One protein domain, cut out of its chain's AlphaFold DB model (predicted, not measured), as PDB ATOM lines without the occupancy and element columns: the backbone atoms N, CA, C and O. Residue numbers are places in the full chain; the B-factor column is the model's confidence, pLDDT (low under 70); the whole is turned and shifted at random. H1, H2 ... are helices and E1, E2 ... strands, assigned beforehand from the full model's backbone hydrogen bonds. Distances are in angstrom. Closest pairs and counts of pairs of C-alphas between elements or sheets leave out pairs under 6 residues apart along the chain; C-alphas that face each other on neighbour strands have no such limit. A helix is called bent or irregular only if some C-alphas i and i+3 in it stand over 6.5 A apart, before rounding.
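Overview. This is residues 11 to 83, 196 to 245 and 260 to 330 of the 332 residues of the protein "Malate synthase" of Glaciecola sp. 33A (UniProt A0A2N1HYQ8). A small sheet of four parallel strands, in the order E1 E2 E5 E8, has helices H4, H5 and H6 over one face and no named helix on the other; H1 packs on H5 and H6 to make a three-helix bundle. Hairpin E3 E4 reaches outward past H4, hairpin E6 E7 sits where H5 and H6 begin, and H2, H3 and H7 gather at the side of H6. The printed part has 194 residues and runs H1 H2 H3 E1 H4 E2 H5 E3 E4 E5 E6 E7 H6 E8 H7, seven named helices and eight named strands, class mixed. It is compact, with a radius of gyration of the C-alphas of 16.9 A and spans of 53 by 37 by 30 A.

Along the chain. The four-strand sheet holds E1, residues 66 to 69, E2, 196 to 199, E5, 262 to 265, and E8, 309 to 312; C-alpha 66 is at (314.718, 231.663, 247.091). H6, residues 286 to 305, is 27.7 A long, H5, 207 to 222, 22.8 A, and H4, 73 to 80, 10.4 A. H1, residues 13 to 26, begins at C-alpha (295.597, 220.841, 221.944) and is 19.6 A long; it is only just irregular, with C-alphas 21 and 24 6.8 A apart. H2 is residues 31 to 47, 24.7 A, H3 49 to 52, and H7 320 to 328, ending at C-alpha (285.041, 236.125, 238.887). E3 is residues 226 to 231, E4 234 to 239, E6 272 to 277 and E7 283 to 285.

Arrangement. N 197 and O 66, 2.8 A, are within hydrogen-bond range between E1 and E2, as are N 263 and O 196, 2.8 A, between E2 and E5, and N 310 and O 262, 2.9 A, between E5 and E8. H4, H5 and H6 are on the same face, making two layers, helices on one face of a sheet: H4 is over E1 at a height of 8.2 A, H6 over E8 at 8.6 A. H5 and H6 touch at a shallow tilt of 21 degrees, the same way, closest at C-alphas Leu 221 and Ala 301, 6.0 A. H1 touches H5 with residues 14 to 18 alone, closest at C-alphas Phe 15 and Ile 211, 6.3 A. H6 and H7 only just touch, with 3 pairs of C-alphas within 8 A, closest at Val 292 and Ile 326, 6.2 A. H2 and H7 are close but not clearly touching, as are H3 and H7. The antiparallel hairpins have N 229 and O 236, 2.9 A, in E3 and E4, and N 273 and O 284, 2.8 A, in E6 and E7. Every O i to N i+4 pair is within hydrogen-bond range in H2, H4, H5, H6 and H7, but 7 of 10 in H1; H3 is too short for such a pair.

Size, cuts and confidence. The C-alphas farthest apart, Thr 245 and Lys 280, are 56.3 A apart. Residues 84 to 195 are not printed, with 10.0 A between C-alphas 83 and 196, nor are 246 to 259, with 16.7 A between C-alphas 245 and 260. The link from H3 to E1 is long, 13 residues. Mean pLDDT of the printed part is 88.5; residues 242 to 243 and 303 to 306 are under 70.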
ATOM      1  N   ILE A  11     293.208 227.049 220.171       90.00
ATOM      2  CA  ILE A  11     293.865 226.629 221.415       90.00
ATOM      3  C   ILE A  11     294.812 225.478 221.112       90.00
ATOM      4  O   ILE A  11     294.455 224.532 220.407       90.00
ATOM      5  N   HIS A  12     296.014 225.534 221.678       92.50
ATOM      6  CA  HIS A  12     296.961 224.433 221.609       92.50
ATOM      7  C   HIS A  12     296.368 223.167 222.252       92.50
ATOM      8  O   HIS A  12     296.013 223.168 223.432       92.50
ATOM      9  N   GLN A  13     296.296 222.059 221.507       91.94
ATOM     10  CA  GLN A  13     295.597 220.841 221.944       91.94
ATOM     11  C   GLN A  13     296.126 220.281 223.274       91.94
ATOM     12  O   GLN A  13     295.344 219.867 224.132       91.94
ATOM     13  N   GLY A  14     297.448 220.290 223.473       93.25
ATOM     14  CA  GLY A  14     298.051 219.833 224.727       93.25
ATOM     15  C   GLY A  14     297.673 220.716 225.919       93.25
ATOM     16  O   GLY A  14     297.495 220.211 227.023       93.25
ATOM     17  N   PHE A  15     297.493 222.019 225.687       94.88
ATOM     18  CA  PHE A  15     297.092 222.966 226.723       94.88
ATOM     19  C   PHE A  15     295.609 222.826 227.043       94.88
ATOM     20  O   PHE A  15     295.240 222.746 228.208       94.88
ATOM     21  N   TYR A  16     294.775 222.700 226.008       94.62
ATOM     22  CA  TYR A  16     293.361 222.387 226.164       94.62
ATOM     23  C   TYR A  16     293.174 221.115 227.001       94.62
ATOM     24  O   TYR A  16     292.443 221.122 227.985       94.62
ATOM     25  N   THR A  17     293.877 220.036 226.653       94.81
ATOM     26  CA  THR A  17     293.797 218.756 227.376       94.81
ATOM     27  C   THR A  17     294.216 218.928 228.837       94.81
ATOM     28  O   THR A  17     293.442 218.605 229.728       94.81
ATOM     29  N   PHE A  18     295.378 219.545 229.082       94.94
ATOM     30  CA  PHE A  18     295.870 219.833 230.431       94.94
ATOM     31  C   PHE A  18     294.853 220.612 231.279       94.94
ATOM     32  O   PHE A  18     294.541 220.216 232.395       94.94
ATOM     33  N   ILE A  19     294.281 221.699 230.759       95.12
ATOM     34  CA  ILE A  19     293.327 222.501 231.531       95.12
ATOM     35  C   ILE A  19     292.057 221.707 231.859       95.12
ATOM     36  O   ILE A  19     291.617 221.711 233.007       95.12
ATOM     37  N   ASN A  20     291.468 221.013 230.883       94.00
ATOM     38  CA  ASN A  20     290.187 220.330 231.088       94.00
ATOM     39  C   ASN A  20     290.304 219.031 231.894       94.00
ATOM     40  O   ASN A  20     289.330 218.645 232.533       94.00
ATOM     41  N   GLU A  21     291.452 218.358 231.855       93.50
ATOM     42  CA  GLU A  21     291.655 217.083 232.552       93.50
ATOM     43  C   GLU A  21     292.372 217.265 233.896       93.50
ATOM     44  O   GLU A  21     292.005 216.609 234.870       93.50
ATOM     45  N   ASP A  22     293.333 218.192 233.985       90.75
ATOM     46  CA  ASP A  22     294.188 218.346 235.168       90.75
ATOM     47  C   ASP A  22     293.851 219.578 236.025       90.75
ATOM     48  O   ASP A  22     294.202 219.584 237.202       90.75
ATOM     49  N   VAL A  23     293.209 220.631 235.493       91.50
ATOM     50  CA  VAL A  23     292.971 221.888 236.243       91.50
ATOM     51  C   VAL A  23     291.502 222.070 236.622       91.50
ATOM     52  O   VAL A  23     291.172 222.113 237.807       91.50
ATOM     53  N   LEU A  24     290.600 222.146 235.643       91.25
ATOM     54  CA  LEU A  24     289.181 222.455 235.873       91.25
ATOM     55  C   LEU A  24     288.438 221.448 236.761       91.25
ATOM     56  O   LEU A  24     287.680 221.902 237.625       91.25
ATOM     57  N   PRO A  25     288.669 220.119 236.657       89.62
ATOM     58  CA  PRO A  25     288.005 219.153 237.533       89.62
ATOM     59  C   PRO A  25     288.291 219.391 239.018       89.62
ATOM     60  O   PRO A  25     287.521 218.967 239.872       89.62
ATOM     61  N   MET A  26     289.390 220.083 239.331       80.31
ATOM     62  CA  MET A  26     289.780 220.404 240.698       80.31
ATOM     63  C   MET A  26     289.120 221.680 241.238       80.31
ATOM     64  O   MET A  26     289.159 221.908 242.444       80.31
ATOM     65  N   CYS A  27     288.543 222.515 240.371       81.50
ATOM     66  CA  CYS A  27     287.996 223.826 240.730       81.50
ATOM     67  C   CYS A  27     286.471 223.913 240.585       81.50
ATOM     68  O   CYS A  27     285.887 224.894 241.029       81.50
ATOM     69  N   GLY A  28     285.825 222.909 239.979       82.69
ATOM     70  CA  GLY A  28     284.367 222.862 239.823       82.69
ATOM     71  C   GLY A  28     283.800 223.823 238.773       82.69
ATOM     72  O   GLY A  28     282.589 223.990 238.709       82.69
ATOM     73  N   VAL A  29     284.658 224.432 237.948       87.50
ATOM     74  CA  VAL A  29     284.263 225.362 236.880       87.50
ATOM     75  C   VAL A  29     283.995 224.585 235.593       87.50
ATOM     76  O   VAL A  29     284.810 223.754 235.178       87.50
ATOM     77  N   GLU A  30     282.875 224.864 234.927       90.25
ATOM     78  CA  GLU A  30     282.566 224.234 233.644       90.25
ATOM     79  C   GLU A  30     283.526 224.689 232.534       90.25
ATOM     80  O   GLU A  30     283.789 225.878 232.346       90.25
ATOM     81  N   ALA A  31     283.989 223.738 231.717       90.56
ATOM     82  CA  ALA A  31     284.924 223.996 230.620       90.56
ATOM     83  C   ALA A  31     284.481 225.133 229.689       90.56
ATOM     84  O   ALA A  31     285.260 226.036 229.391       90.56
ATOM     85  N   ASN A  32     283.224 225.121 229.242       88.62
ATOM     86  CA  ASN A  32     282.717 226.138 228.317       88.62
ATOM     87  C   ASN A  32     282.745 227.543 228.927       88.62
ATOM     88  O   ASN A  32     283.079 228.502 228.234       88.62
ATOM     89  N   VAL A  33     282.413 227.646 230.213       89.25
ATOM     90  CA  VAL A  33     282.399 228.899 230.968       89.25
ATOM     91  C   VAL A  33     283.821 229.435 231.114       89.25
ATOM     92  O   VAL A  33     284.088 230.582 230.752       89.25
ATOM     93  N   PHE A  34     284.757 228.576 231.527       92.56
ATOM     94  CA  PHE A  34     286.171 228.921 231.643       92.56
ATOM     95  C   PHE A  34     286.745 229.463 230.326       92.56
ATOM     96  O   PHE A  34     287.341 230.543 230.297       92.56
ATOM     97  N   TRP A  35     286.546 228.738 229.219       91.56
ATOM     98  CA  TRP A  35     287.137 229.121 227.936       91.56
ATOM     99  C   TRP A  35     286.526 230.405 227.351       91.56
ATOM    100  O   TRP A  35     287.235 231.173 226.704       91.56
ATOM    101  N   GLN A  36     285.248 230.693 227.614       89.81
ATOM    102  CA  GLN A  36     284.644 231.980 227.245       89.81
ATOM    103  C   GLN A  36     285.183 233.135 228.100       89.81
ATOM    104  O   GLN A  36     285.451 234.225 227.586       89.81
ATOM    105  N   ALA A  37     285.357 232.903 229.402       91.00
ATOM    106  CA  ALA A  37     285.857 233.912 230.324       91.00
ATOM    107  C   ALA A  37     287.311 234.302 230.015       91.00
ATOM    108  O   ALA A  37     287.621 235.494 229.948       91.00
ATOM    109  N   ILE A  38     288.186 233.321 229.758       91.12
ATOM    110  CA  ILE A  38     289.591 233.584 229.416       91.12
ATOM    111  C   ILE A  38     289.728 234.308 228.069       91.12
ATOM    112  O   ILE A  38     290.515 235.247 227.968       91.12
ATOM    113  N   GLU A  39     288.925 233.950 227.058       89.38
ATOM    114  CA  GLU A  39     288.907 234.636 225.757       89.38
ATOM    115  C   GLU A  39     288.528 236.117 225.920       89.38
ATOM    116  O   GLU A  39     289.222 237.007 225.418       89.38
ATOM    117  N   LYS A  40     287.475 236.395 226.699       89.88
ATOM    118  CA  LYS A  40     287.047 237.764 227.010       89.88
ATOM    119  C   LYS A  40     288.121 238.540 227.776       89.88
ATOM    120  O   LYS A  40     288.390 239.694 227.448       89.88
ATOM    121  N   LEU A  41     288.744 237.921 228.778       91.38
ATOM    122  CA  LEU A  41     289.794 238.550 229.581       91.38
ATOM    123  C   LEU A  41     291.019 238.915 228.731       91.38
ATOM    124  O   LEU A  41     291.531 240.029 228.841       91.38
ATOM    125  N   ILE A  42     291.458 238.002 227.860       90.75
ATOM    126  CA  ILE A  42     292.566 238.234 226.926       90.75
ATOM    127  C   ILE A  42     292.237 239.387 225.976       90.75
ATOM    128  O   ILE A  42     293.076 240.269 225.784       90.75
ATOM    129  N   CYS A  43     291.031 239.405 225.401       89.06
ATOM    130  CA  CYS A  43     290.603 240.474 224.498       89.06
ATOM    131  C   CYS A  43     290.639 241.843 225.192       89.06
ATOM    132  O   CYS A  43     291.249 242.787 224.686       89.06
ATOM    133  N   ASP A  44     290.050 241.940 226.383       89.88
ATOM    134  CA  ASP A  44     289.973 243.198 227.121       89.88
ATOM    135  C   ASP A  44     291.352 243.697 227.568       89.88
ATOM    136  O   ASP A  44     291.650 244.884 227.418       89.88
ATOM    137  N   TYR A  45     292.213 242.799 228.058       90.31
ATOM    138  CA  TYR A  45     293.586 243.150 228.419       90.31
ATOM    139  C   TYR A  45     294.387 243.622 227.204       90.31
ATOM    140  O   TYR A  45     295.095 244.621 227.286       90.31
ATOM    141  N   SER A  46     294.258 242.940 226.063       87.50
ATOM    142  CA  SER A  46     295.026 243.269 224.854       87.50
ATOM    143  C   SER A  46     294.643 244.637 224.277       87.50
ATOM    144  O   SER A  46     295.476 245.300 223.666       87.50
ATOM    145  N   ASN A  47     293.402 245.081 224.500       88.19
ATOM    146  CA  ASN A  47     292.939 246.407 224.093       88.19
ATOM    147  C   ASN A  47     293.462 247.530 225.008       88.19
ATOM    148  O   ASN A  47     293.697 248.638 224.524       88.19
ATOM    149  N   GLN A  48     293.596 247.283 226.318       88.75
ATOM    150  CA  GLN A  48     293.932 248.311 227.317       88.75
ATOM    151  C   GLN A  48     294.810 247.766 228.466       88.75
ATOM    152  O   GLN A  48     294.371 247.742 229.618       88.75
ATOM    153  N   PRO A  49     296.064 247.357 228.207       85.62
ATOM    154  CA  PRO A  49     296.909 246.716 229.222       85.62
ATOM    155  C   PRO A  49     297.229 247.639 230.413       85.62
ATOM    156  O   PRO A  49     297.270 247.183 231.555       85.62
ATOM    157  N   GLU A  50     297.364 248.946 230.165       85.19
ATOM    158  CA  GLU A  50     297.650 249.987 231.172       85.19
ATOM    159  C   GLU A  50     296.569 250.075 232.270       85.19
ATOM    160  O   GLU A  50     296.841 250.494 233.390       85.19
ATOM    161  N   VAL A  51     295.330 249.660 231.975       88.69
ATOM    162  CA  VAL A  51     294.211 249.669 232.941       88.69
ATOM    163  C   VAL A  51     294.331 248.523 233.954       88.69
ATOM    164  O   VAL A  51     293.803 248.591 235.068       88.69
ATOM    165  N   TYR A  52     295.035 247.454 233.583       87.50
ATOM    166  CA  TYR A  52     295.116 246.218 234.361       87.50
ATOM    167  C   TYR A  52     296.441 246.054 235.109       87.50
ATOM    168  O   TYR A  52     296.530 245.211 236.005       87.50
ATOM    169  N   ILE A  53     297.444 246.877 234.793       89.25
ATOM    170  CA  ILE A  53     298.766 246.860 235.417       89.25
ATOM    171  C   ILE A  53     299.027 248.196 236.110       89.25
ATOM    172  O   ILE A  53     299.118 249.236 235.470       89.25
ATOM    173  N   ASN A  54     299.216 248.161 237.427       87.94
ATOM    174  CA  ASN A  54     299.732 249.295 238.177       87.94
ATOM    175  C   ASN A  54     301.266 249.292 238.112       87.94
ATOM    176  O   ASN A  54     301.910 248.443 238.731       87.94
ATOM    177  N   THR A  55     301.848 250.232 237.370       81.75
ATOM    178  CA  THR A  55     303.304 250.363 237.199       81.75
ATOM    179  C   THR A  55     303.996 251.087 238.358       81.75
ATOM    180  O   THR A  55     305.205 250.938 238.520       81.75
ATOM    181  N   GLU A  56     303.248 251.811 239.196       76.38
ATOM    182  CA  GLU A  56     303.774 252.556 240.349       76.38
ATOM    183  C   GLU A  56     303.938 251.669 241.595       76.38
ATOM    184  O   GLU A  56     304.831 251.890 242.414       76.38
ATOM    185  N   GLN A  57     303.113 250.626 241.732       73.25
ATOM    186  CA  GLN A  57     303.215 249.640 242.811       73.25
ATOM    187  C   GLN A  57     304.107 248.471 242.408       73.25
ATOM    188  O   GLN A  57     303.630 247.487 241.842       73.25
ATOM    189  N   ASN A  58     305.394 248.555 242.737       72.00
ATOM    190  CA  ASN A  58     306.312 247.436 242.570       72.00
ATOM    191  C   ASN A  58     306.374 246.603 243.860       72.00
ATOM    192  O   ASN A  58     306.596 247.157 244.933       72.00
ATOM    193  N   ASN A  59     306.232 245.280 243.748       73.19
ATOM    194  CA  ASN A  59     306.436 244.346 244.857       73.19
ATOM    195  C   ASN A  59     307.828 243.711 244.717       73.19
ATOM    196  O   ASN A  59     307.958 242.696 244.027       73.19
ATOM    197  N   PRO A  60     308.889 244.317 245.287       78.38
ATOM    198  CA  PRO A  60     310.229 243.768 245.166       78.38
ATOM    199  C   PRO A  60     310.305 242.411 245.863       78.38
ATOM    200  O   PRO A  60     309.782 242.220 246.960       78.38
ATOM    201  N   ILE A  61     310.998 241.477 245.220       84.50
ATOM    202  CA  ILE A  61     311.345 240.199 245.834       84.50
ATOM    203  C   ILE A  61     312.305 240.478 246.993       84.50
ATOM    204  O   ILE A  61     313.283 241.212 246.826       84.50
ATOM    205  N   ALA A  62     312.019 239.907 248.165       84.50
ATOM    206  CA  ALA A  62     312.877 240.050 249.333       84.50
ATOM    207  C   ALA A  62     314.288 239.506 249.040       84.50
ATOM    208  O   ALA A  62     314.443 238.504 248.346       84.50
ATOM    209  N   ALA A  63     315.329 240.151 249.570       83.69
ATOM    210  CA  ALA A  63     316.719 239.809 249.238       83.69
ATOM    211  C   ALA A  63     317.119 238.371 249.627       83.69
ATOM    212  O   ALA A  63     318.009 237.787 249.016       83.69
ATOM    213  N   ASN A  64     316.466 237.812 250.644       83.75
ATOM    214  CA  ASN A  64     316.634 236.446 251.136       83.75
ATOM    215  C   ASN A  64     315.745 235.416 250.418       83.75
ATOM    216  O   ASN A  64     315.913 234.219 250.645       83.75
ATOM    217  N   ALA A  65     314.816 235.849 249.560       89.25
ATOM    218  CA  ALA A  65     313.893 234.943 248.892       89.25
ATOM    219  C   ALA A  65     314.628 233.968 247.961       89.25
ATOM    220  O   ALA A  65     315.561 234.331 247.237       89.25
ATOM    221  N   LYS A  66     314.170 232.718 247.944       91.69
ATOM    222  CA  LYS A  66     314.718 231.663 247.091       91.69
ATOM    223  C   LYS A  66     313.994 231.679 245.753       91.69
ATOM    224  O   LYS A  66     312.875 231.185 245.638       91.69
ATOM    225  N   VAL A  67     314.621 232.272 244.741       94.31
ATOM    226  CA  VAL A  67     314.074 232.307 243.378       94.31
ATOM    227  C   VAL A  67     314.451 231.023 242.644       94.31
ATOM    228  O   VAL A  67     315.635 230.734 242.492       94.31
ATOM    229  N   ALA A  68     313.455 230.278 242.170       95.69
ATOM    230  CA  ALA A  68     313.638 229.025 241.447       95.69
ATOM    231  C   ALA A  68     312.839 229.036 240.128       95.69
ATOM    232  O   ALA A  68     311.628 229.283 240.145       95.69
ATOM    233  N   PRO A  69     313.475 228.746 238.977       96.25
ATOM    234  CA  PRO A  69     312.776 228.547 237.713       96.25
ATOM    235  C   PRO A  69     311.747 227.423 237.815       96.25
ATOM    236  O   PRO A  69     312.090 226.297 238.164       96.25
ATOM    237  N   VAL A  70     310.502 227.681 237.416       96.50
ATOM    238  CA  VAL A  70     309.429 226.670 237.488       96.50
ATOM    239  C   VAL A  70     309.707 225.426 236.624       96.50
ATOM    240  O   VAL A  70     309.212 224.328 236.888       96.50
ATOM    241  N   ILE A  71     310.520 225.577 235.576       95.31
ATOM    242  CA  ILE A  71     310.900 224.475 234.689       95.31
ATOM    243  C   ILE A  71     311.947 223.546 235.326       95.31
ATOM    244  O   ILE A  71     311.992 222.360 234.998       95.31
ATOM    245  N   ASP A  72     312.746 224.052 236.270       94.94
ATOM    246  CA  ASP A  72     313.810 223.300 236.931       94.94
ATOM    247  C   ASP A  72     313.292 222.655 238.223       94.94
ATOM    248  O   ASP A  72     313.252 223.257 239.300       94.94
ATOM    249  N   ARG A  73     312.909 221.376 238.120       94.56
ATOM    250  CA  ARG A  73     312.407 220.600 239.264       94.56
ATOM    251  C   ARG A  73     313.440 220.474 240.383       94.56
ATOM    252  O   ARG A  73     313.048 220.405 241.542       94.56
ATOM    253  N   GLN A  74     314.735 220.425 240.068       91.38
ATOM    254  CA  GLN A  74     315.768 220.267 241.088       91.38
ATOM    255  C   GLN A  74     315.891 221.542 241.924       91.38
ATOM    256  O   GLN A  74     315.890 221.455 243.151       91.38
ATOM    257  N   GLN A  75     315.937 222.710 241.281       92.50
ATOM    258  CA  GLN A  75     315.988 223.991 241.992       92.50
ATOM    259  C   GLN A  75     314.715 224.250 242.806       92.50
ATOM    260  O   GLN A  75     314.806 224.724 243.936       92.50
ATOM    261  N   LEU A  76     313.537 223.877 242.290       93.06
ATOM    262  CA  LEU A  76     312.283 223.966 243.048       93.06
ATOM    263  C   LEU A  76     312.300 223.104 244.316       93.06
ATOM    264  O   LEU A  76     311.910 223.578 245.380       93.06
ATOM    265  N   ILE A  77     312.766 221.855 244.221       91.56
ATOM    266  CA  ILE A  77     312.868 220.964 245.385       91.56
ATOM    267  C   ILE A  77     313.889 221.507 246.389       91.56
ATOM    268  O   ILE A  77     313.637 221.492 247.590       91.56
ATOM    269  N   GLN A  78     315.023 222.027 245.917       89.06
ATOM    270  CA  GLN A  78     316.013 222.659 246.790       89.06
ATOM    271  C   GLN A  78     315.433 223.877 247.517       89.06
ATOM    272  O   GLN A  78     315.649 224.017 248.717       89.06
ATOM    273  N   ALA A  79     314.657 224.720 246.827       90.38
ATOM    274  CA  ALA A  79     313.974 225.852 247.447       90.38
ATOM    275  C   ALA A  79     312.923 225.395 248.475       90.38
ATOM    276  O   ALA A  79     312.902 225.917 249.586       90.38
ATOM    277  N   ALA A  80     312.112 224.379 248.160       88.50
ATOM    278  CA  ALA A  80     311.132 223.802 249.091       88.50
ATOM    279  C   ALA A  80     311.765 223.227 250.365       88.50
ATOM    280  O   ALA A  80     311.176 223.282 251.442       88.50
ATOM    281  N   ASN A  81     312.977 222.687 250.242       86.50
ATOM    282  CA  ASN A  81     313.693 222.038 251.337       86.50
ATOM    283  C   ASN A  81     314.619 223.006 252.089       86.50
ATOM    284  O   ASN A  81     315.422 222.567 252.907       86.50
ATOM    285  N   SER A  82     314.535 224.309 251.804       84.81
ATOM    286  CA  SER A  82     315.450 225.318 252.345       84.81
ATOM    287  C   SER A  82     315.008 225.945 253.670       84.81
ATOM    288  O   SER A  82     315.692 226.848 254.147       84.81
ATOM    289  N   GLN A  83     313.923 225.446 254.284       85.62
ATOM    290  CA  GLN A  83     313.451 225.884 255.608       85.62
ATOM    291  C   GLN A  83     314.578 225.885 256.643       85.62
ATOM    292  O   GLN A  83     314.622 226.750 257.506       85.62
ATOM    293  N   ILE A 196     309.648 231.595 248.920       93.31
ATOM    294  CA  ILE A 196     310.014 230.893 247.690       93.31
ATOM    295  C   ILE A 196     309.362 231.614 246.519       93.31
ATOM    296  O   ILE A 196     308.140 231.738 246.469       93.31
ATOM    297  N   VAL A 197     310.162 232.046 245.546       95.19
ATOM    298  CA  VAL A 197     309.654 232.620 244.298       95.19
ATOM    299  C   VAL A 197     309.744 231.581 243.189       95.19
ATOM    300  O   VAL A 197     310.829 231.285 242.691       95.19
ATOM    301  N   VAL A 198     308.593 231.060 242.771       96.44
ATOM    302  CA  VAL A 198     308.463 230.176 241.609       96.44
ATOM    303  C   VAL A 198     308.371 231.039 240.354       96.44
ATOM    304  O   VAL A 198     307.395 231.764 240.161       96.44
ATOM    305  N   ASP A 199     309.401 230.997 239.512       95.75
ATOM    306  CA  ASP A 199     309.596 231.976 238.444       95.75
ATOM    307  C   ASP A 199     309.346 231.418 237.037       95.75
ATOM    308  O   ASP A 199     310.013 230.479 236.593       95.75
ATOM    309  N   PHE A 200     308.431 232.054 236.302       95.50
ATOM    310  CA  PHE A 200     308.100 231.713 234.915       95.50
ATOM    311  C   PHE A 200     308.984 232.407 233.867       95.50
ATOM    312  O   PHE A 200     308.899 232.068 232.684       95.50
ATOM    313  N   ASN A 201     309.845 233.355 234.255       90.94
ATOM    314  CA  ASN A 201     310.651 234.124 233.295       90.94
ATOM    315  C   ASN A 201     311.734 233.307 232.578       90.94
ATOM    316  O   ASN A 201     312.146 233.679 231.484       90.94
ATOM    317  N   ALA A 202     312.181 232.197 233.165       87.19
ATOM    318  CA  ALA A 202     313.181 231.312 232.567       87.19
ATOM    319  C   ALA A 202     312.580 230.226 231.648       87.19
ATOM    320  O   ALA A 202     313.314 229.395 231.114       87.19
ATOM    321  N   VAL A 203     311.254 230.194 231.478       87.81
ATOM    322  CA  VAL A 203     310.575 229.174 230.666       87.81
ATOM    323  C   VAL A 203     310.627 229.568 229.193       87.81
ATOM    324  O   VAL A 203     310.305 230.705 228.843       87.81
ATOM    325  N   GLN A 204     310.982 228.617 228.326       84.69
ATOM    326  CA  GLN A 204     310.891 228.806 226.878       84.69
ATOM    327  C   GLN A 204     309.447 229.124 226.460       84.69
ATOM    328  O   GLN A 204     308.480 228.774 227.137       84.69
ATOM    329  N   ILE A 205     309.302 229.863 225.362       79.44
ATOM    330  CA  ILE A 205     308.021 230.458 224.946       79.44
ATOM    331  C   ILE A 205     307.190 229.475 224.091       79.44
ATOM    332  O   ILE A 205     306.114 229.817 223.607       79.44
ATOM    333  N   ASP A 206     307.666 228.244 223.895       88.06
ATOM    334  CA  ASP A 206     306.913 227.199 223.208       88.06
ATOM    335  C   ASP A 206     305.836 226.574 224.116       88.06
ATOM    336  O   ASP A 206     305.913 226.594 225.350       88.06
ATOM    337  N   GLY A 207     304.801 226.015 223.484       87.25
ATOM    338  CA  GLY A 207     303.649 225.471 224.197       87.25
ATOM    339  C   GLY A 207     303.988 224.279 225.097       87.25
ATOM    340  O   GLY A 207     303.413 224.155 226.179       87.25
ATOM    341  N   GLU A 208     304.929 223.423 224.698       91.19
ATOM    342  CA  GLU A 208     305.296 222.220 225.453       91.19
ATOM    343  C   GLU A 208     306.003 222.589 226.760       91.19
ATOM    344  O   GLU A 208     305.596 222.136 227.835       91.19
ATOM    345  N   SER A 209     306.990 223.486 226.689       93.38
ATOM    346  CA  SER A 209     307.704 224.013 227.854       93.38
ATOM    347  C   SER A 209     306.765 224.701 228.843       93.38
ATOM    348  O   SER A 209     306.901 224.519 230.056       93.38
ATOM    349  N   LYS A 210     305.774 225.459 228.353       93.19
ATOM    350  CA  LYS A 210     304.783 226.122 229.214       93.19
ATOM    351  C   LYS A 210     303.851 225.132 229.904       93.19
ATOM    352  O   LYS A 210     303.628 225.251 231.107       93.19
ATOM    353  N   ILE A 211     303.365 224.118 229.192       95.31
ATOM    354  CA  ILE A 211     302.554 223.056 229.803       95.31
ATOM    355  C   ILE A 211     303.378 222.295 230.854       95.31
ATOM    356  O   ILE A 211     302.880 222.018 231.948       95.31
ATOM    357  N   GLN A 212     304.650 221.998 230.573       95.50
ATOM    358  CA  GLN A 212     305.536 221.347 231.538       95.50
ATOM    359  C   GLN A 212     305.769 222.210 232.787       95.50
ATOM    360  O   GLN A 212     305.745 221.690 233.904       95.50
ATOM    361  N   ALA A 213     305.947 223.522 232.619       96.50
ATOM    362  CA  ALA A 213     306.029 224.472 233.723       96.50
ATOM    363  C   ALA A 213     304.761 224.450 234.594       96.50
ATOM    364  O   ALA A 213     304.865 224.359 235.816       96.50
ATOM    365  N   TYR A 214     303.568 224.442 233.995       96.56
ATOM    366  CA  TYR A 214     302.310 224.340 234.743       96.56
ATOM    367  C   TYR A 214     302.180 223.018 235.516       96.56
ATOM    368  O   TYR A 214     301.768 223.026 236.675       96.56
ATOM    369  N   ARG A 215     302.604 221.886 234.940       95.88
ATOM    370  CA  ARG A 215     302.630 220.590 235.650       95.88
ATOM    371  C   ARG A 215     303.613 220.571 236.818       95.88
ATOM    372  O   ARG A 215     303.315 220.006 237.873       95.88
ATOM    373  N   ASN A 216     304.785 221.183 236.644       96.56
ATOM    374  CA  ASN A 216     305.754 221.341 237.725       96.56
ATOM    375  C   ASN A 216     305.176 222.208 238.849       96.56
ATOM    376  O   ASN A 216     305.261 221.806 240.006       96.56
ATOM    377  N   LEU A 217     304.543 223.338 238.513       96.12
ATOM    378  CA  LEU A 217     303.881 224.201 239.488       96.12
ATOM    379  C   LEU A 217     302.796 223.444 240.264       96.12
ATOM    380  O   LEU A 217     302.768 223.505 241.489       96.12
ATOM    381  N   GLN A 218     301.944 222.684 239.574       93.50
ATOM    382  CA  GLN A 218     300.893 221.891 240.212       93.50
ATOM    383  C   GLN A 218     301.466 220.857 241.197       93.50
ATOM    384  O   GLN A 218     300.987 220.751 242.324       93.50
ATOM    385  N   SER A 219     302.518 220.133 240.800       92.94
ATOM    386  CA  SER A 219     303.188 219.151 241.674       92.94
ATOM    387  C   SER A 219     303.889 219.826 242.864       92.94
ATOM    388  O   SER A 219     303.890 219.309 243.979       92.94
ATOM    389  N   PHE A 220     304.480 221.004 242.642       93.62
ATOM    390  CA  PHE A 220     305.116 221.805 243.687       93.62
ATOM    391  C   PHE A 220     304.097 222.271 244.733       93.62
ATOM    392  O   PHE A 220     304.303 222.062 245.925       93.62
ATOM    393  N   LEU A 221     302.969 222.836 244.293       91.56
ATOM    394  CA  LEU A 221     301.909 223.307 245.186       91.56
ATOM    395  C   LEU A 221     301.228 222.163 245.953       91.56
ATOM    396  O   LEU A 221     300.850 222.353 247.103       91.56
ATOM    397  N   ARG A 222     301.128 220.968 245.354       87.94
ATOM    398  CA  ARG A 222     300.643 219.750 246.027       87.94
ATOM    399  C   ARG A 222     301.649 219.176 247.037       87.94
ATOM    400  O   ARG A 222     301.260 218.424 247.927       87.94
ATOM    401  N   GLY A 223     302.930 219.533 246.926       88.38
ATOM    402  CA  GLY A 223     303.995 219.028 247.795       88.38
ATOM    403  C   GLY A 223     304.533 217.649 247.405       88.38
ATOM    404  O   GLY A 223     305.118 216.969 248.242       88.38
ATOM    405  N   ASP A 224     304.347 217.212 246.156       89.19
ATOM    406  CA  ASP A 224     304.801 215.899 245.675       89.19
ATOM    407  C   ASP A 224     305.751 215.984 244.469       89.19
ATOM    408  O   ASP A 224     305.955 215.024 243.717       89.19
ATOM    409  N   LEU A 225     306.381 217.148 244.291       92.12
ATOM    410  CA  LEU A 225     307.415 217.338 243.289       92.12
ATOM    411  C   LEU A 225     308.616 216.422 243.577       92.12
ATOM    412  O   LEU A 225     309.253 216.488 244.629       92.12
ATOM    413  N   GLN A 226     308.951 215.594 242.590       91.75
ATOM    414  CA  GLN A 226     310.118 214.712 242.610       91.75
ATOM    415  C   GLN A 226     310.881 214.739 241.285       91.75
ATOM    416  O   GLN A 226     310.298 214.966 240.224       91.75
ATOM    417  N   THR A 227     312.183 214.495 241.317       92.00
ATOM    418  CA  THR A 227     313.030 214.360 240.127       92.00
ATOM    419  C   THR A 227     314.166 213.376 240.393       92.00
ATOM    420  O   THR A 227     314.410 212.993 241.536       92.00
ATOM    421  N   PHE A 228     314.882 212.971 239.350       87.38
ATOM    422  CA  PHE A 228     316.077 212.143 239.477       87.38
ATOM    423  C   PHE A 228     317.321 213.018 239.367       87.38
ATOM    424  O   PHE A 228     317.425 213.848 238.465       87.38
ATOM    425  N   THR A 229     318.279 212.815 240.265       81.75
ATOM    426  CA  THR A 229     319.613 213.412 240.176       81.75
ATOM    427  C   THR A 229     320.669 212.317 240.138       81.75
ATOM    428  O   THR A 229     320.452 211.218 240.648       81.75
ATOM    429  N   THR A 230     321.812 212.586 239.513       81.44
ATOM    430  CA  THR A 230     322.914 211.620 239.444       81.44
ATOM    431  C   THR A 230     323.994 212.023 240.432       81.44
ATOM    432  O   THR A 230     324.688 213.015 240.231       81.44
ATOM    433  N   VAL A 231     324.169 211.230 241.486       78.88
ATOM    434  CA  VAL A 231     325.234 211.417 242.477       78.88
ATOM    435  C   VAL A 231     326.228 210.279 242.305       78.88
ATOM    436  O   VAL A 231     325.864 209.111 242.402       78.88
ATOM    437  N   LYS A 232     327.493 210.604 242.009       79.06
ATOM    438  CA  LYS A 232     328.572 209.609 241.813       79.06
ATOM    439  C   LYS A 232     328.226 208.515 240.779       79.06
ATOM    440  O   LYS A 232     328.592 207.357 240.948       79.06
ATOM    441  N   GLY A 233     327.506 208.879 239.715       84.31
ATOM    442  CA  GLY A 233     327.095 207.952 238.651       84.31
ATOM    443  C   GLY A 233     325.864 207.095 238.970       84.31
ATOM    444  O   GLY A 233     325.456 206.308 238.121       84.31
ATOM    445  N   GLN A 234     325.248 207.249 240.147       81.94
ATOM    446  CA  GLN A 234     324.014 206.555 240.522       81.94
ATOM    447  C   GLN A 234     322.825 207.517 240.521       81.94
ATOM    448  O   GLN A 234     322.900 208.621 241.070       81.94
ATOM    449  N   GLN A 235     321.716 207.094 239.912       83.56
ATOM    450  CA  GLN A 235     320.463 207.842 239.961       83.56
ATOM    451  C   GLN A 235     319.855 207.748 241.361       83.56
ATOM    452  O   GLN A 235     319.632 206.661 241.883       83.56
ATOM    453  N   THR A 236     319.578 208.904 241.953       83.12
ATOM    454  CA  THR A 236     318.923 209.053 243.251       83.12
ATOM    455  C   THR A 236     317.672 209.903 243.078       83.12
ATOM    456  O   THR A 236     317.666 210.866 242.307       83.12
ATOM    457  N   ILE A 237     316.604 209.551 243.790       86.31
ATOM    458  CA  ILE A 237     315.363 210.328 243.799       86.31
ATOM    459  C   ILE A 237     315.544 211.534 244.721       86.31
ATOM    460  O   ILE A 237     315.872 211.385 245.895       86.31
ATOM    461  N   CYS A 238     315.297 212.721 244.184       84.69
ATOM    462  CA  CYS A 238     315.173 213.966 244.926       84.69
ATOM    463  C   CYS A 238     313.681 214.311 245.032       84.69
ATOM    464  O   CYS A 238     312.972 214.265 244.027       84.69
ATOM    465  N   ARG A 239     313.195 214.625 246.234       89.00
ATOM    466  CA  ARG A 239     311.785 214.935 246.522       89.00
ATOM    467  C   ARG A 239     311.682 216.069 247.535       89.00
ATOM    468  O   ARG A 239     312.639 216.322 248.268       89.00
ATOM    469  N   MET A 240     310.532 216.732 247.567       86.19
ATOM    470  CA  MET A 240     310.225 217.707 248.613       86.19
ATOM    471  C   MET A 240     310.197 217.017 249.986       86.19
ATOM    472  O   MET A 240     309.625 215.935 250.141       86.19
ATOM    473  N   ASN A 241     310.865 217.629 250.959       75.44
ATOM    474  CA  ASN A 241     310.853 217.245 252.359       75.44
ATOM    475  C   ASN A 241     309.692 217.989 253.016       75.44
ATOM    476  O   ASN A 241     309.679 219.219 253.073       75.44
ATOM    477  N   ASN A 242     308.707 217.229 253.480       66.81
ATOM    478  CA  ASN A 242     307.594 217.772 254.247       66.81
ATOM    479  C   ASN A 242     307.997 217.945 255.721       66.81
ATOM    480  O   ASN A 242     309.149 217.694 256.074       66.81
ATOM    481  N   ASP A 243     307.042 218.400 256.530       69.69
ATOM    482  CA  ASP A 243     307.157 218.742 257.953       69.69
ATOM    483  C   ASP A 243     308.143 217.875 258.755       69.69
ATOM    484  O   ASP A 243     308.170 216.645 258.639       69.69
ATOM    485  N   THR A 244     308.923 218.524 259.621       79.38
ATOM    486  CA  THR A 244     309.869 217.844 260.515       79.38
ATOM    487  C   THR A 244     309.194 217.552 261.854       79.38
ATOM    488  O   THR A 244     308.552 218.427 262.440       79.38
ATOM    489  N   THR A 245     309.342 216.321 262.352       85.38
ATOM    490  CA  THR A 245     308.795 215.884 263.648       85.38
ATOM    491  C   THR A 245     309.925 215.606 264.633       85.38
ATOM    492  O   THR A 245     310.907 214.955 264.281       85.38
ATOM    493  N   PRO A 260     306.818 227.799 254.034       85.06
ATOM    494  CA  PRO A 260     307.313 229.105 253.630       85.06
ATOM    495  C   PRO A 260     306.268 229.826 252.766       85.06
ATOM    496  O   PRO A 260     305.522 229.170 252.027       85.06
ATOM    497  N   PRO A 261     306.217 231.169 252.798       88.50
ATOM    498  CA  PRO A 261     305.366 231.920 251.890       88.50
ATOM    499  C   PRO A 261     305.808 231.664 250.445       88.50
ATOM    500  O   PRO A 261     306.991 231.769 250.111       88.50
ATOM    501  N   ILE A 262     304.855 231.334 249.573       91.94
ATOM    502  CA  ILE A 262     305.134 231.038 248.163       91.94
ATOM    503  C   ILE A 262     304.656 232.208 247.308       91.94
ATOM    504  O   ILE A 262     303.544 232.717 247.449       91.94
ATOM    505  N   GLN A 263     305.494 232.627 246.373       94.19
ATOM    506  CA  GLN A 263     305.181 233.674 245.417       94.19
ATOM    507  C   GLN A 263     305.367 233.133 244.002       94.19
ATOM    508  O   GLN A 263     306.443 232.663 243.642       94.19
ATOM    509  N   ILE A 264     304.330 233.195 243.174       95.75
ATOM    510  CA  ILE A 264     304.391 232.760 241.777       95.75
ATOM    511  C   ILE A 264     304.607 233.994 240.911       95.75
ATOM    512  O   ILE A 264     303.707 234.822 240.759       95.75
ATOM    513  N   ARG A 265     305.803 234.129 240.338       95.50
ATOM    514  CA  ARG A 265     306.127 235.228 239.430       95.50
ATOM    515  C   ARG A 265     305.775 234.843 238.000       95.50
ATOM    516  O   ARG A 265     306.439 233.990 237.411       95.50
ATOM    517  N   CYS A 266     304.759 235.503 237.450       95.00
ATOM    518  CA  CYS A 266     304.348 235.342 236.057       95.00
ATOM    519  C   CYS A 266     305.469 235.772 235.101       95.00
ATOM    520  O   CYS A 266     306.355 236.561 235.461       95.00
ATOM    521  N   ALA A 267     305.413 235.276 233.866       93.06
ATOM    522  CA  ALA A 267     306.333 235.706 232.830       93.06
ATOM    523  C   ALA A 267     306.210 237.212 232.537       93.06
ATOM    524  O   ALA A 267     305.191 237.850 232.816       93.06
ATOM    525  N   ASN A 268     307.266 237.770 231.947       90.62
ATOM    526  CA  ASN A 268     307.327 239.165 231.538       90.62
ATOM    527  C   ASN A 268     306.095 239.570 230.713       90.62
ATOM    528  O   ASN A 268     305.700 238.873 229.776       90.62
ATOM    529  N   GLN A 269     305.529 240.734 231.032       90.00
ATOM    530  CA  GLN A 269     304.322 241.253 230.390       90.00
ATOM    531  C   GLN A 269     304.456 241.523 228.886       90.00
ATOM    532  O   GLN A 269     303.436 241.644 228.214       90.00
ATOM    533  N   SER A 270     305.676 241.603 228.346       89.88
ATOM    534  CA  SER A 270     305.911 241.735 226.904       89.88
ATOM    535  C   SER A 270     305.850 240.409 226.141       89.88
ATOM    536  O   SER A 270     305.925 240.422 224.914       89.88
ATOM    537  N   LEU A 271     305.793 239.262 226.829       91.69
ATOM    538  CA  LEU A 271     305.759 237.953 226.179       91.69
ATOM    539  C   LEU A 271     304.340 237.588 225.746       91.69
ATOM    540  O   LEU A 271     303.363 237.792 226.470       91.69
ATOM    541  N   VAL A 272     304.257 236.970 224.576       92.94
ATOM    542  CA  VAL A 272     303.047 236.357 224.024       92.94
ATOM    543  C   VAL A 272     303.229 234.847 223.927       92.94
ATOM    544  O   VAL A 272     304.351 234.357 224.043       92.94
ATOM    545  N   THR A 273     302.137 234.106 223.748       90.56
ATOM    546  CA  THR A 273     302.146 232.643 223.816       90.56
ATOM    547  C   THR A 273     301.399 231.977 222.676       90.56
ATOM    548  O   THR A 273     300.337 232.430 222.260       90.56
ATOM    549  N   GLU A 274     301.937 230.846 222.227       90.31
ATOM    550  CA  GLU A 274     301.341 229.964 221.217       90.31
ATOM    551  C   GLU A 274     300.197 229.099 221.770       90.31
ATOM    552  O   GLU A 274     299.513 228.404 221.019       90.31
ATOM    553  N   LEU A 275     299.966 229.132 223.087       91.44
ATOM    554  CA  LEU A 275     298.924 228.339 223.744       91.44
ATOM    555  C   LEU A 275     297.506 228.748 223.324       91.44
ATOM    556  O   LEU A 275     296.610 227.902 223.298       91.44
ATOM    557  N   LEU A 276     297.311 230.033 223.012       90.50
ATOM    558  CA  LEU A 276     296.033 230.625 222.631       90.50
ATOM    559  C   LEU A 276     296.233 231.696 221.563       90.50
ATOM    560  O   LEU A 276     297.097 232.568 221.686       90.50
ATOM    561  N   ARG A 277     295.365 231.661 220.555       87.94
ATOM    562  CA  ARG A 277     295.252 232.675 219.509       87.94
ATOM    563  C   ARG A 277     293.810 233.149 219.417       87.94
ATOM    564  O   ARG A 277     292.889 232.331 219.454       87.94
ATOM    565  N   ASP A 278     293.631 234.457 219.277       80.94
ATOM    566  CA  ASP A 278     292.313 235.061 219.081       80.94
ATOM    567  C   ASP A 278     291.772 234.844 217.649       80.94
ATOM    568  O   ASP A 278     292.425 234.247 216.785       80.94
ATOM    569  N   SER A 279     290.585 235.387 217.363       77.62
ATOM    570  CA  SER A 279     289.939 235.293 216.034       77.62
ATOM    571  C   SER A 279     290.712 235.939 214.903       77.62
ATOM    572  O   SER A 279     290.480 235.624 213.734       77.62
ATOM    573  N   LYS A 280     291.626 236.844 215.237       82.38
ATOM    574  CA  LYS A 280     292.507 237.530 214.298       82.38
ATOM    575  C   LYS A 280     293.859 236.822 214.193       82.38
ATOM    576  O   LYS A 280     294.776 237.379 213.598       82.38
ATOM    577  N   ASN A 281     293.982 235.607 214.738       84.31
ATOM    578  CA  ASN A 281     295.209 234.818 214.797       84.31
ATOM    579  C   ASN A 281     296.344 235.493 215.600       84.31
ATOM    580  O   ASN A 281     297.523 235.185 215.405       84.31
ATOM    581  N   THR A 282     295.995 236.418 216.495       88.12
ATOM    582  CA  THR A 282     296.934 237.145 217.354       88.12
ATOM    583  C   THR A 282     297.217 236.326 218.608       88.12
ATOM    584  O   THR A 282     296.299 235.780 219.218       88.12
ATOM    585  N   LEU A 283     298.493 236.228 218.980       91.38
ATOM    586  CA  LEU A 283     298.940 235.471 220.148       91.38
ATOM    587  C   LEU A 283     298.483 236.127 221.450       91.38
ATOM    588  O   LEU A 283     298.585 237.345 221.608       91.38
ATOM    589  N   ALA A 284     298.029 235.310 222.397       91.88
ATOM    590  CA  ALA A 284     297.612 235.792 223.704       91.88
ATOM    591  C   ALA A 284     298.812 236.294 224.539       91.88
ATOM    592  O   ALA A 284     299.904 235.724 224.456       91.88
ATOM    593  N   PRO A 285     298.633 237.310 225.400       93.25
ATOM    594  CA  PRO A 285     299.653 237.725 226.362       93.25
ATOM    595  C   PRO A 285     299.935 236.623 227.393       93.25
ATOM    596  O   PRO A 285     299.034 236.192 228.117       93.25
ATOM    597  N   GLN A 286     301.195 236.190 227.502       93.31
ATOM    598  CA  GLN A 286     301.597 235.078 228.374       93.31
ATOM    599  C   GLN A 286     301.296 235.367 229.848       93.31
ATOM    600  O   GLN A 286     300.881 234.468 230.571       93.31
ATOM    601  N   VAL A 287     301.462 236.618 230.287       93.62
ATOM    602  CA  VAL A 287     301.222 237.017 231.683       93.62
ATOM    603  C   VAL A 287     299.775 236.781 232.130       93.62
ATOM    604  O   VAL A 287     299.547 236.422 233.280       93.62
ATOM    605  N   ILE A 288     298.799 236.935 231.230       93.75
ATOM    606  CA  ILE A 288     297.384 236.704 231.554       93.75
ATOM    607  C   ILE A 288     297.087 235.212 231.633       93.75
ATOM    608  O   ILE A 288     296.402 234.776 232.556       93.75
ATOM    609  N   VAL A 289     297.648 234.427 230.710       94.25
ATOM    610  CA  VAL A 289     297.527 232.966 230.750       94.25
ATOM    611  C   VAL A 289     298.171 232.414 232.026       94.25
ATOM    612  O   VAL A 289     297.531 231.641 232.733       94.25
ATOM    613  N   ASP A 290     299.380 232.869 232.376       95.19
ATOM    614  CA  ASP A 290     300.059 232.498 233.625       95.19
ATOM    615  C   ASP A 290     299.214 232.848 234.851       95.19
ATOM    616  O   ASP A 290     299.015 231.994 235.710       95.19
ATOM    617  N   ALA A 291     298.690 234.075 234.922       94.88
ATOM    618  CA  ALA A 291     297.921 234.541 236.070       94.88
ATOM    619  C   ALA A 291     296.644 233.722 236.286       94.88
ATOM    620  O   ALA A 291     296.392 233.286 237.405       94.88
ATOM    621  N   VAL A 292     295.868 233.459 235.228       94.88
ATOM    622  CA  VAL A 292     294.641 232.656 235.335       94.88
ATOM    623  C   VAL A 292     294.975 231.226 235.756       94.88
ATOM    624  O   VAL A 292     294.441 230.737 236.748       94.88
ATOM    625  N   VAL A 293     295.895 230.557 235.052       94.75
ATOM    626  CA  VAL A 293     296.237 229.154 235.341       94.75
ATOM    627  C   VAL A 293     296.817 229.004 236.750       94.75
ATOM    628  O   VAL A 293     296.416 228.105 237.490       94.75
ATOM    629  N   ALA A 294     297.719 229.901 237.154       94.81
ATOM    630  CA  ALA A 294     298.307 229.877 238.485       94.81
ATOM    631  C   ALA A 294     297.271 230.178 239.578       94.81
ATOM    632  O   ALA A 294     297.271 229.475 240.584       94.81
ATOM    633  N   SER A 295     296.352 231.134 239.383       93.44
ATOM    634  CA  SER A 295     295.256 231.384 240.334       93.44
ATOM    635  C   SER A 295     294.413 230.134 240.580       93.44
ATOM    636  O   SER A 295     294.062 229.847 241.725       93.44
ATOM    637  N   PHE A 296     294.125 229.353 239.531       92.06
ATOM    638  CA  PHE A 296     293.359 228.112 239.671       92.06
ATOM    639  C   PHE A 296     294.085 227.089 240.546       92.06
ATOM    640  O   PHE A 296     293.497 226.499 241.455       92.06
ATOM    641  N   MET A 297     295.391 226.937 240.337       92.00
ATOM    642  CA  MET A 297     296.212 226.044 241.152       92.00
ATOM    643  C   MET A 297     296.381 226.544 242.591       92.00
ATOM    644  O   MET A 297     296.350 225.740 243.522       92.00
ATOM    645  N   ILE A 298     296.526 227.861 242.786       91.12
ATOM    646  CA  ILE A 298     296.634 228.494 244.107       91.12
ATOM    647  C   ILE A 298     295.384 228.217 244.939       91.12
ATOM    648  O   ILE A 298     295.502 227.746 246.067       91.12
ATOM    649  N   ARG A 299     294.193 228.474 244.387       86.62
ATOM    650  CA  ARG A 299     292.923 228.309 245.109       86.62
ATOM    651  C   ARG A 299     292.744 226.879 245.614       86.62
ATOM    652  O   ARG A 299     292.313 226.659 246.748       86.62
ATOM    653  N   LYS A 300     293.139 225.902 244.796       82.75
ATOM    654  CA  LYS A 300     293.173 224.501 245.211       82.75
ATOM    655  C   LYS A 300     294.145 224.284 246.376       82.75
ATOM    656  O   LYS A 300     293.742 223.767 247.414       82.75
ATOM    657  N   ALA A 301     295.398 224.711 246.224       79.94
ATOM    658  CA  ALA A 301     296.435 224.517 247.238       79.94
ATOM    659  C   ALA A 301     296.075 225.166 248.590       79.94
ATOM    660  O   ALA A 301     296.328 224.590 249.648       79.94
ATOM    661  N   GLN A 302     295.424 226.331 248.562       76.31
ATOM    662  CA  GLN A 302     294.936 227.028 249.755       76.31
ATOM    663  C   GLN A 302     293.839 226.249 250.493       76.31
ATOM    664  O   GLN A 302     293.796 226.281 251.720       76.31
ATOM    665  N   THR A 303     292.989 225.521 249.761       69.88
ATOM    666  CA  THR A 303     291.933 224.678 250.346       69.88
ATOM    667  C   THR A 303     292.515 223.445 251.048       69.88
ATOM    668  O   THR A 303     291.950 222.973 252.029       69.88
ATOM    669  N   GLU A 304     293.651 222.928 250.568       68.12
ATOM    670  CA  GLU A 304     294.248 221.679 251.060       68.12
ATOM    671  C   GLU A 304     295.292 221.884 252.173       68.12
ATOM    672  O   GLU A 304     295.435 221.006 253.021       68.12
ATOM    673  N   GLN A 305     296.041 222.999 252.182       63.47
ATOM    674  CA  GLN A 305     297.251 223.124 253.020       63.47
ATOM    675  C   GLN A 305     297.400 224.432 253.818       63.47
ATOM    676  O   GLN A 305     298.448 224.627 254.428       63.47
ATOM    677  N   HIS A 306     296.407 225.336 253.838       64.88
ATOM    678  CA  HIS A 306     296.493 226.643 254.529       64.88
ATOM    679  C   HIS A 306     297.772 227.461 254.213       64.88
ATOM    680  O   HIS A 306     298.182 228.317 254.993       64.88
ATOM    681  N   ARG A 307     298.409 227.225 253.056       72.50
ATOM    682  CA  ARG A 307     299.624 227.933 252.627       72.50
ATOM    683  C   ARG A 307     299.275 229.276 251.991       72.50
ATOM    684  O   ARG A 307     298.438 229.344 251.089       72.50
ATOM    685  N   GLU A 308     299.960 230.336 252.409       81.50
ATOM    686  CA  GLU A 308     299.856 231.643 251.762       81.50
ATOM    687  C   GLU A 308     300.645 231.630 250.443       81.50
ATOM    688  O   GLU A 308     301.879 231.634 250.422       81.50
ATOM    689  N   VAL A 309     299.912 231.584 249.327       89.31
ATOM    690  CA  VAL A 309     300.474 231.649 247.974       89.31
ATOM    691  C   VAL A 309     299.972 232.905 247.275       89.31
ATOM    692  O   VAL A 309     298.765 233.132 247.195       89.31
ATOM    693  N   THR A 310     300.889 233.718 246.757       91.00
ATOM    694  CA  THR A 310     300.568 235.002 246.114       91.00
ATOM    695  C   THR A 310     301.102 235.080 244.688       91.00
ATOM    696  O   THR A 310     302.103 234.452 244.346       91.00
ATOM    697  N   LEU A 311     300.436 235.865 243.838       92.00
ATOM    698  CA  LEU A 311     300.887 236.144 242.473       92.00
ATOM    699  C   LEU A 311     301.737 237.412 242.411       92.00
ATOM    700  O   LEU A 311     301.379 238.449 242.973       92.00
ATOM    701  N   LEU A 312     302.830 237.338 241.655       92.69
ATOM    702  CA  LEU A 312     303.744 238.440 241.385       92.69
ATOM    703  C   LEU A 312     303.899 238.683 239.885       92.69
ATOM    704  O   LEU A 312     303.887 237.761 239.068       92.69
ATOM    705  N   LEU A 313     304.132 239.947 239.544       91.75
ATOM    706  CA  LEU A 313     304.557 240.373 238.218       91.75
ATOM    707  C   LEU A 313     306.035 240.753 238.239       91.75
ATOM    708  O   LEU A 313     306.580 241.113 239.280       91.75
ATOM    709  N   GLN A 314     306.695 240.705 237.080       87.06
ATOM    710  CA  GLN A 314     308.083 241.165 236.978       87.06
ATOM    711  C   GLN A 314     308.210 242.674 237.238       87.06
ATOM    712  O   GLN A 314     309.220 243.125 237.778       87.06
ATOM    713  N   LYS A 315     307.206 243.450 236.824       86.38
ATOM    714  CA  LYS A 315     307.129 244.898 237.036       86.38
ATOM    715  C   LYS A 315     305.719 245.280 237.450       86.38
ATOM    716  O   LYS A 315     304.775 244.901 236.762       86.38
ATOM    717  N   GLY A 316     305.584 246.067 238.505       88.50
ATOM    718  CA  GLY A 316     304.274 246.538 238.934       88.50
ATOM    719  C   GLY A 316     303.433 245.439 239.591       88.50
ATOM    720  O   GLY A 316     303.951 244.437 240.088       88.50
ATOM    721  N   SER A 317     302.116 245.615 239.570       91.06
ATOM    722  CA  SER A 317     301.149 244.656 240.108       91.06
ATOM    723  C   SER A 317     299.833 244.689 239.331       91.06
ATOM    724  O   SER A 317     299.522 245.667 238.654       91.06
ATOM    725  N   PHE A 318     299.043 243.618 239.416       91.69
ATOM    726  CA  PHE A 318     297.682 243.636 238.885       91.69
ATOM    727  C   PHE A 318     296.809 244.619 239.668       91.69
ATOM    728  O   PHE A 318     296.819 244.612 240.904       91.69
ATOM    729  N   THR A 319     296.024 245.427 238.955       92.06
ATOM    730  CA  THR A 319     295.041 246.315 239.586       92.06
ATOM    731  C   THR A 319     293.958 245.503 240.306       92.06
ATOM    732  O   THR A 319     293.706 244.351 239.939       92.06
ATOM    733  N   PRO A 320     293.267 246.075 241.314       90.69
ATOM    734  CA  PRO A 320     292.139 245.403 241.963       90.69
ATOM    735  C   PRO A 320     291.067 244.947 240.967       90.69
ATOM    736  O   PRO A 320     290.539 243.851 241.101       90.69
ATOM    737  N   ALA A 321     290.819 245.741 239.920       90.94
ATOM    738  CA  ALA A 321     289.908 245.376 238.840       90.94
ATOM    739  C   ALA A 321     290.366 244.111 238.099       90.94
ATOM    740  O   ALA A 321     289.557 243.225 237.853       90.94
ATOM    741  N   MET A 322     291.658 243.992 237.771       91.88
ATOM    742  CA  MET A 322     292.181 242.790 237.120       91.88
ATOM    743  C   MET A 322     292.082 241.556 238.023       91.88
ATOM    744  O   MET A 322     291.698 240.489 237.553       91.88
ATOM    745  N   LYS A 323     292.406 241.704 239.312       90.88
ATOM    746  CA  LYS A 323     292.303 240.612 240.292       90.88
ATOM    747  C   LYS A 323     290.865 240.117 240.410       90.88
ATOM    748  O   LYS A 323     290.634 238.936 240.196       90.88
ATOM    749  N   GLN A 324     289.914 241.039 240.590       90.25
ATOM    750  CA  GLN A 324     288.489 240.712 240.643       90.25
ATOM    751  C   GLN A 324     288.044 239.951 239.394       90.25
ATOM    752  O   GLN A 324     287.377 238.937 239.500       90.25
ATOM    753  N   ARG A 325     288.475 240.375 238.202       91.12
ATOM    754  CA  ARG A 325     288.117 239.677 236.962       91.12
ATOM    755  C   ARG A 325     288.657 238.254 236.866       91.12
ATOM    756  O   ARG A 325     288.035 237.442 236.192       91.12
ATOM    757  N   ILE A 326     289.824 237.976 237.448       90.56
ATOM    758  CA  ILE A 326     290.361 236.612 237.539       90.56
ATOM    759  C   ILE A 326     289.548 235.816 238.565       90.56
ATOM    760  O   ILE A 326     289.204 234.668 238.293       90.56
ATOM    761  N   ASP A 327     289.204 236.436 239.695       88.25
ATOM    762  CA  ASP A 327     288.405 235.829 240.760       88.25
ATOM    763  C   ASP A 327     286.978 235.484 240.291       88.25
ATOM    764  O   ASP A 327     286.479 234.396 240.576       88.25
ATOM    765  N   ASP A 328     286.369 236.339 239.468       89.56
ATOM    766  CA  ASP A 328     285.041 236.125 238.887       89.56
ATOM    767  C   ASP A 328     284.990 234.847 238.031       89.56
ATOM    768  O   ASP A 328     283.950 234.203 237.971       89.56
ATOM    769  N   ILE A 329     286.098 234.419 237.398       88.69
ATOM    770  CA  ILE A 329     286.128 233.186 236.576       88.69
ATOM    771  C   ILE A 329     285.793 231.947 237.418       88.69
ATOM    772  O   ILE A 329     285.284 230.959 236.895       88.69
ATOM    773  N   PHE A 330     286.072 231.994 238.717       81.31
ATOM    774  CA  PHE A 330     285.794 230.892 239.630       81.31
ATOM    775  C   PHE A 330     284.357 230.848 240.140       81.31
ATOM    776  O   PHE A 330     283.967 229.839 240.724       81.31
TER     777      PHE A 330